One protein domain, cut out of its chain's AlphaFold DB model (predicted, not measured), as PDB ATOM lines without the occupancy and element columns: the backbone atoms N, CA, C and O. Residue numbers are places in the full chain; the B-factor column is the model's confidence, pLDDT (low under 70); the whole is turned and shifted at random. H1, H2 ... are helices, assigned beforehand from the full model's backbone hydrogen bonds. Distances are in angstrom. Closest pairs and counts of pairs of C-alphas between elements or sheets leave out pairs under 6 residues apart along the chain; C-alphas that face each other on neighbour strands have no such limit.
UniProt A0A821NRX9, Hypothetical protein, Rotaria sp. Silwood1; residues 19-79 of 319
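Overview. This is residues 19 to 79 of the 319 residues of the protein "Hypothetical protein" of Rotaria sp. Silwood1 (UniProt A0A821NRX9). A free tail, residues 19 to 28, leads into a strip of chain, residues 31 to 35, that runs alongside one long straight helix, H2; a short helix, H1, then packs slantwise on residues 59 to 63 of H2. The tail sticks out from the body, and so do residues 43 to 48, of which 43 to 46 belong to H1. The printed part has 61 residues with two named helices, H1 then H2, and no named strand; its class is all helix. The whole is extended, with a radius of gyration of the C-alphas of 16.3 A, and spans 51 by 25 by 18 A.

Arrangement. Residues 19 to 36 hold no named element. H1, residues 37 to 46, touches H2, residues 53 to 79, which meets it with residues 59 to 63 alone. Their closest C-alphas, those of Pro 38 and Trp 63, are 5.5 A apart. The two helices run opposite ways at a steep tilt of 54 degrees. Every O i to N i+4 pair in H1 and H2 is within hydrogen-bond range.

Along the chain. The printed part begins with C-alpha 19 at (194.047, 213.305, 143.051). H1 begins with C-alpha 37 at (172.168, 220.929, 116.874) and is 14.3 A long from first to last C-alpha. H2 is 39.2 A long by the same measure and ends with C-alpha 79 at (193.901, 236.568, 127.540).

Size, cuts and confidence. The two C-alphas farthest apart, those of Asn 21 and Gln 50, are 51.7 A apart. Without the stretches that stand free, the body has 45 residues and spans 42 by 14 by 13 A. The link from H1 to H2 is short, with 6 residues. The printed part has no cut. Its mean pLDDT is 90.8, and no printed residue is under 70.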
ATOM      1  N   GLU A  19     192.908 214.081 143.564       93.44
ATOM      2  CA  GLU A  19     194.047 213.305 143.051       93.44
ATOM      3  C   GLU A  19     195.303 214.144 142.793       93.44
ATOM      4  O   GLU A  19     196.418 213.680 143.023       93.44
ATOM      5  N   GLN A  20     195.140 215.357 142.260       89.50
ATOM      6  CA  GLN A  20     196.253 216.188 141.787       89.50
ATOM      7  C   GLN A  20     196.526 217.388 142.692       89.50
ATOM      8  O   GLN A  20     197.497 218.107 142.473       89.50
ATOM      9  N   ASN A  21     195.679 217.623 143.702       89.19
ATOM     10  CA  ASN A  21     195.733 218.795 144.578       89.19
ATOM     11  C   ASN A  21     195.730 220.134 143.804       89.19
ATOM     12  O   ASN A  21     196.241 221.149 144.277       89.19
ATOM     13  N   VAL A  22     195.155 220.130 142.595       87.19
ATOM     14  CA  VAL A  22     194.987 221.299 141.724       87.19
ATOM     15  C   VAL A  22     193.497 221.567 141.561       87.19
ATOM     16  O   VAL A  22     192.744 220.702 141.117       87.19
ATOM     17  N   ASP A  23     193.073 222.778 141.915       88.62
ATOM     18  CA  ASP A  23     191.686 223.211 141.761       88.62
ATOM     19  C   ASP A  23     191.476 223.871 140.392       88.62
ATOM     20  O   ASP A  23     192.151 224.840 140.037       88.62
ATOM     21  N   VAL A  24     190.525 223.343 139.620       88.00
ATOM     22  CA  VAL A  24     190.092 223.934 138.352       88.00
ATOM     23  C   VAL A  24     188.713 224.542 138.593       88.00
ATOM     24  O   VAL A  24     187.739 223.796 138.725       88.00
ATOM     25  N   PRO A  25     188.596 225.883 138.662       86.69
ATOM     26  CA  PRO A  25     187.328 226.523 138.982       86.69
ATOM     27  C   PRO A  25     186.262 226.150 137.947       86.69
ATOM     28  O   PRO A  25     186.569 225.957 136.776       86.69
ATOM     29  N   PHE A  26     184.999 226.061 138.353       88.38
ATOM     30  CA  PHE A  26     183.882 225.794 137.442       88.38
ATOM     31  C   PHE A  26     182.900 226.962 137.469       88.38
ATOM     32  O   PHE A  26     181.858 226.918 138.129       88.38
ATOM     33  N   THR A  27     183.273 228.047 136.793       88.44
ATOM     34  CA  THR A  27     182.529 229.309 136.781       88.44
ATOM     35  C   THR A  27     182.036 229.643 135.378       88.44
ATOM     36  O   THR A  27     182.370 228.982 134.392       88.44
ATOM     37  N   LYS A  28     181.195 230.673 135.251       86.00
ATOM     38  CA  LYS A  28     180.665 231.084 133.944       86.00
ATOM     39  C   LYS A  28     181.789 231.533 133.007       86.00
ATOM     40  O   LYS A  28     181.719 231.310 131.803       86.00
ATOM     41  N   GLU A  29     182.837 232.128 133.561       87.06
ATOM     42  CA  GLU A  29     183.954 232.711 132.825       87.06
ATOM     43  C   GLU A  29     184.761 231.651 132.070       87.06
ATOM     44  O   GLU A  29     185.237 231.941 130.977       87.06
ATOM     45  N   ASN A  30     184.877 230.435 132.613       87.56
ATOM     46  CA  ASN A  30     185.689 229.357 132.046       87.56
ATOM     47  C   ASN A  30     184.899 228.104 131.630       87.56
ATOM     48  O   ASN A  30     185.493 227.103 131.239       87.56
ATOM     49  N   THR A  31     183.569 228.164 131.687       90.88
ATOM     50  CA  THR A  31     182.678 227.097 131.215       90.88
ATOM     51  C   THR A  31     182.043 227.508 129.902       90.88
ATOM     52  O   THR A  31     181.279 228.466 129.910       90.88
ATOM     53  N   PHE A  32     182.284 226.782 128.809       90.88
ATOM     54  CA  PHE A  32     181.779 227.099 127.464       90.88
ATOM     55  C   PHE A  32     180.824 226.010 126.976       90.88
ATOM     56  O   PHE A  32     181.122 224.823 127.113       90.88
ATOM     57  N   LEU A  33     179.666 226.401 126.442       87.31
ATOM     58  CA  LEU A  33     178.583 225.470 126.108       87.31
ATOM     59  C   LEU A  33     178.303 225.476 124.608       87.31
ATOM     60  O   LEU A  33     177.669 226.389 124.084       87.31
ATOM     61  N   PHE A  34     178.743 224.421 123.931       88.81
ATOM     62  CA  PHE A  34     178.493 224.224 122.509       88.81
ATOM     63  C   PHE A  34     177.227 223.403 122.305       88.81
ATOM     64  O   PHE A  34     177.046 222.356 122.928       88.81
ATOM     65  N   ASP A  35     176.367 223.885 121.420       86.44
ATOM     66  CA  ASP A  35     175.208 223.148 120.951       86.44
ATOM     67  C   ASP A  35     175.610 222.225 119.788       86.44
ATOM     68  O   ASP A  35     176.346 222.639 118.885       86.44
ATOM     69  N   SER A  36     175.145 220.975 119.812       86.75
ATOM     70  CA  SER A  36     175.387 219.983 118.757       86.75
ATOM     71  C   SER A  36     174.367 220.067 117.618       86.75
ATOM     72  O   SER A  36     174.594 219.517 116.536       86.75
ATOM     73  N   GLU A  37     173.267 220.789 117.827       87.50
ATOM     74  CA  GLU A  37     172.168 220.929 116.874       87.50
ATOM     75  C   GLU A  37     172.580 221.460 115.485       87.50
ATOM     76  O   GLU A  37     172.082 220.942 114.480       87.50
ATOM     77  N   PRO A  38     173.547 222.385 115.340       88.19
ATOM     78  CA  PRO A  38     173.994 222.813 114.016       88.19
ATOM     79  C   PRO A  38     174.657 221.699 113.191       88.19
ATOM     80  O   PRO A  38     174.498 221.653 111.971       88.19
ATOM     81  N   PHE A  39     175.357 220.755 113.830       88.00
ATOM     82  CA  PHE A  39     175.902 219.590 113.124       88.00
ATOM     83  C   PHE A  39     174.782 218.662 112.648       88.00
ATOM     84  O   PHE A  39     174.859 218.107 111.550       88.00
ATOM     85  N   ARG A  40     173.710 218.542 113.443       90.94
ATOM     86  CA  ARG A  40     172.511 217.796 113.053       90.94
ATOM     87  C   ARG A  40     171.826 218.445 111.853       90.94
ATOM     88  O   ARG A  40     171.489 217.733 110.911       90.94
ATOM     89  N   TYR A  41     171.709 219.775 111.825       90.94
ATOM     90  CA  TYR A  41     171.206 220.510 110.660       90.94
ATOM     91  C   TYR A  41     171.990 220.170 109.383       90.94
ATOM     92  O   TYR A  41     171.392 219.795 108.374       90.94
ATOM     93  N   LEU A  42     173.327 220.222 109.430       91.12
ATOM     94  CA  LEU A  42     174.177 219.887 108.279       91.12
ATOM     95  C   LEU A  42     173.962 218.445 107.797       91.12
ATOM     96  O   LEU A  42     173.882 218.203 106.591       91.12
ATOM     97  N   ALA A  43     173.823 217.492 108.722       93.38
ATOM     98  CA  ALA A  43     173.539 216.101 108.385       93.38
ATOM     99  C   ALA A  43     172.165 215.934 107.711       93.38
ATOM    100  O   ALA A  43     172.060 215.238 106.701       93.38
ATOM    101  N   LEU A  44     171.121 216.597 108.217       92.62
ATOM    102  CA  LEU A  44     169.772 216.544 107.639       92.62
ATOM    103  C   LEU A  44     169.748 217.141 106.225       92.62
ATOM    104  O   LEU A  44     169.216 216.522 105.303       92.62
ATOM    105  N   ARG A  45     170.414 218.287 106.021       90.31
ATOM    106  CA  ARG A  45     170.539 218.928 104.701       90.31
ATOM    107  C   ARG A  45     171.308 218.068 103.702       90.31
ATOM    108  O   ARG A  45     170.896 217.981 102.549       90.31
ATOM    109  N   LYS A  46     172.382 217.399 104.136       93.38
ATOM    110  CA  LYS A  46     173.150 216.471 103.290       93.38
ATOM    111  C   LYS A  46     172.312 215.276 102.822       93.38
ATOM    112  O   LYS A  46     172.514 214.799 101.712       93.38
ATOM    113  N   ASN A  47     171.368 214.818 103.644       94.25
ATOM    114  CA  ASN A  47     170.458 213.718 103.316       94.25
ATOM    115  C   ASN A  47     169.179 214.173 102.584       94.25
ATOM    116  O   ASN A  47     168.262 213.376 102.412       94.25
ATOM    117  N   GLY A  48     169.091 215.441 102.164       92.75
ATOM    118  CA  GLY A  48     167.943 215.957 101.412       92.75
ATOM    119  C   GLY A  48     166.655 216.106 102.228       92.75
ATOM    120  O   GLY A  48     165.586 216.283 101.647       92.75
ATOM    121  N   ILE A  49     166.732 216.051 103.561       93.56
ATOM    122  CA  ILE A  49     165.566 216.205 104.433       93.56
ATOM    123  C   ILE A  49     165.176 217.684 104.473       93.56
ATOM    124  O   ILE A  49     165.991 218.549 104.812       93.56
ATOM    125  N   GLN A  50     163.923 217.975 104.119       90.06
ATOM    126  CA  GLN A  50     163.374 219.321 104.228       90.06
ATOM    127  C   GLN A  50     162.951 219.603 105.666       90.06
ATOM    128  O   GLN A  50     162.328 218.773 106.321       90.06
ATOM    129  N   LEU A  51     163.321 220.788 106.138       89.50
ATOM    130  CA  LEU A  51     162.969 221.301 107.452       89.50
ATOM    131  C   LEU A  51     161.956 222.413 107.254       89.50
ATOM    132  O   LEU A  51     162.086 223.202 106.314       89.50
ATOM    133  N   ASP A  52     160.979 222.493 108.146       92.62
ATOM    134  CA  ASP A  52     160.082 223.638 108.168       92.62
ATOM    135  C   ASP A  52     160.810 224.906 108.668       92.62
ATOM    136  O   ASP A  52     161.979 224.895 109.089       92.62
ATOM    137  N   ASN A  53     160.115 226.041 108.582       90.69
ATOM    138  CA  ASN A  53     160.669 227.332 108.980       90.69
ATOM    139  C   ASN A  53     160.964 227.402 110.486       90.69
ATOM    140  O   ASN A  53     161.943 228.034 110.883       90.69
ATOM    141  N   GLU A  54     160.160 226.753 111.329       92.06
ATOM    142  CA  GLU A  54     160.324 226.782 112.784       92.06
ATOM    143  C   GLU A  54     161.558 225.980 113.215       92.06
ATOM    144  O   GLU A  54     162.408 226.475 113.962       92.06
ATOM    145  N   GLN A  55     161.718 224.779 112.662       89.88
ATOM    146  CA  GLN A  55     162.891 223.929 112.828       89.88
ATOM    147  C   GLN A  55     164.152 224.652 112.361       89.88
ATOM    148  O   GLN A  55     165.146 224.696 113.085       89.88
ATOM    149  N   THR A  56     164.109 225.269 111.177       89.62
ATOM    150  CA  THR A  56     165.246 226.023 110.631       89.62
ATOM    151  C   THR A  56     165.645 227.179 111.550       89.62
ATOM    152  O   THR A  56     166.825 227.337 111.860       89.62
ATOM    153  N   LEU A  57     164.675 227.949 112.054       92.31
ATOM    154  CA  LEU A  57     164.929 229.029 113.010       92.31
ATOM    155  C   LEU A  57     165.523 228.520 114.330       92.31
ATOM    156  O   LEU A  57     166.379 229.189 114.908       92.31
ATOM    157  N   SER A  58     165.099 227.347 114.804       91.56
ATOM    158  CA  SER A  58     165.679 226.707 115.990       91.56
ATOM    159  C   SER A  58     167.165 226.385 115.784       91.56
ATOM    160  O   SER A  58     168.003 226.794 116.588       91.56
ATOM    161  N   TYR A  59     167.520 225.767 114.651       92.00
ATOM    162  CA  TYR A  59     168.914 225.462 114.311       92.00
ATOM    163  C   TYR A  59     169.786 226.713 114.160       92.00
ATOM    164  O   TYR A  59     170.931 226.714 114.614       92.00
ATOM    165  N   ILE A  60     169.250 227.792 113.576       90.69
ATOM    166  CA  ILE A  60     169.951 229.084 113.473       90.69
ATOM    167  C   ILE A  60     170.249 229.645 114.869       90.69
ATOM    168  O   ILE A  60     171.382 230.029 115.147       90.69
ATOM    169  N   LYS A  61     169.270 229.628 115.786       92.75
ATOM    170  CA  LYS A  61     169.477 230.087 117.171       92.75
ATOM    171  C   LYS A  61     170.558 229.272 117.889       92.75
ATOM    172  O   LYS A  61     171.399 229.853 118.577       92.75
ATOM    173  N   SER A  62     170.553 227.951 117.717       92.12
ATOM    174  CA  SER A  62     171.591 227.064 118.258       92.12
ATOM    175  C   SER A  62     172.975 227.358 117.672       92.12
ATOM    176  O   SER A  62     173.963 227.388 118.406       92.12
ATOM    177  N   TRP A  63     173.060 227.632 116.367       93.62
ATOM    178  CA  TRP A  63     174.309 228.018 115.707       93.62
ATOM    179  C   TRP A  63     174.861 229.329 116.261       93.62
ATOM    180  O   TRP A  63     176.011 229.375 116.697       93.62
ATOM    181  N   ASP A  64     174.028 230.367 116.328       94.19
ATOM    182  CA  ASP A  64     174.429 231.675 116.844       94.19
ATOM    183  C   ASP A  64     174.914 231.589 118.295       94.19
ATOM    184  O   ASP A  64     175.877 232.260 118.676       94.19
ATOM    185  N   HIS A  65     174.275 230.747 119.114       92.75
ATOM    186  CA  HIS A  65     174.725 230.479 120.477       92.75
ATOM    187  C   HIS A  65     176.118 229.828 120.497       92.75
ATOM    188  O   HIS A  65     177.015 230.328 121.177       92.75
ATOM    189  N   SER A  66     176.333 228.759 119.722       92.62
ATOM    190  CA  SER A  66     177.631 228.076 119.632       92.62
ATOM    191  C   SER A  66     178.749 228.988 119.119       92.62
ATOM    192  O   SER A  66     179.862 228.945 119.642       92.62
ATOM    193  N   VAL A  67     178.468 229.853 118.139       93.69
ATOM    194  CA  VAL A  67     179.442 230.826 117.614       93.69
ATOM    195  C   VAL A  67     179.822 231.856 118.677       93.69
ATOM    196  O   VAL A  67     181.008 232.157 118.851       93.69
ATOM    197  N   LYS A  68     178.845 232.370 119.435       94.62
ATOM    198  CA  LYS A  68     179.100 233.300 120.548       94.62
ATOM    199  C   LYS A  68     179.958 232.653 121.635       94.62
ATOM    200  O   LYS A  68     180.928 233.259 122.087       94.62
ATOM    201  N   GLU A  69     179.652 231.414 122.009       93.25
ATOM    202  CA  GLU A  69     180.421 230.667 123.008       93.25
ATOM    203  C   GLU A  69     181.837 230.320 122.523       93.25
ATOM    204  O   GLU A  69     182.788 230.448 123.293       93.25
ATOM    205  N   CYS A  70     182.009 229.987 121.239       93.69
ATOM    206  CA  CYS A  70     183.323 229.791 120.619       93.69
ATOM    207  C   CYS A  70     184.163 231.071 120.658       93.69
ATOM    208  O   CYS A  70     185.320 231.063 121.074       93.69
ATOM    209  N   THR A  71     183.557 232.199 120.287       94.62
ATOM    210  CA  THR A  71     184.217 233.509 120.324       94.62
ATOM    211  C   THR A  71     184.660 233.849 121.746       94.62
ATOM    212  O   THR A  71     185.784 234.305 121.960       94.62
ATOM    213  N   ARG A  72     183.811 233.557 122.739       94.88
ATOM    214  CA  ARG A  72     184.131 233.745 124.156       94.88
ATOM    215  C   ARG A  72     185.266 232.833 124.623       94.88
ATOM    216  O   ARG A  72     186.128 233.297 125.363       94.88
ATOM    217  N   LEU A  73     185.294 231.574 124.178       94.38
ATOM    218  CA  LEU A  73     186.390 230.640 124.449       94.38
ATOM    219  C   LEU A  73     187.710 231.156 123.879       94.38
ATOM    220  O   LEU A  73     188.705 231.206 124.597       94.38
ATOM    221  N   MET A  74     187.721 231.585 122.618       94.12
ATOM    222  CA  MET A  74     188.933 232.099 121.979       94.12
ATOM    223  C   MET A  74     189.443 233.361 122.675       94.12
ATOM    224  O   MET A  74     190.629 233.447 122.988       94.12
ATOM    225  N   ALA A  75     188.552 234.303 122.999       93.06
ATOM    226  CA  ALA A  75     188.910 235.491 123.771       93.06
ATOM    227  C   ALA A  75     189.475 235.117 125.152       93.06
ATOM    228  O   ALA A  75     190.501 235.651 125.573       93.06
ATOM    229  N   TYR A  76     188.856 234.151 125.834       91.62
ATOM    230  CA  TYR A  76     189.357 233.644 127.106       91.62
ATOM    231  C   TYR A  76     190.768 233.062 126.960       91.62
ATOM    232  O   TYR A  76     191.645 233.464 127.714       91.62
ATOM    233  N   ILE A  77     191.018 232.185 125.981       88.31
ATOM    234  CA  ILE A  77     192.333 231.558 125.754       88.31
ATOM    235  C   ILE A  77     193.415 232.613 125.498       88.31
ATOM    236  O   ILE A  77     194.466 232.566 126.132       88.31
ATOM    237  N   VAL A  78     193.154 233.581 124.614       87.75
ATOM    238  CA  VAL A  78     194.139 234.610 124.224       87.75
ATOM    239  C   VAL A  78     194.530 235.513 125.399       87.75
ATOM    240  O   VAL A  78     195.659 235.984 125.463       87.75
ATOM    241  N   THR A  79     193.621 235.740 126.351       87.56
ATOM    242  CA  THR A  79     193.901 236.568 127.540       87.56
ATOM    243  C   THR A  79     194.667 235.838 128.645       87.56
ATOM    244  O   THR A  79     195.098 236.478 129.608       87.56
TER     245      THR A  79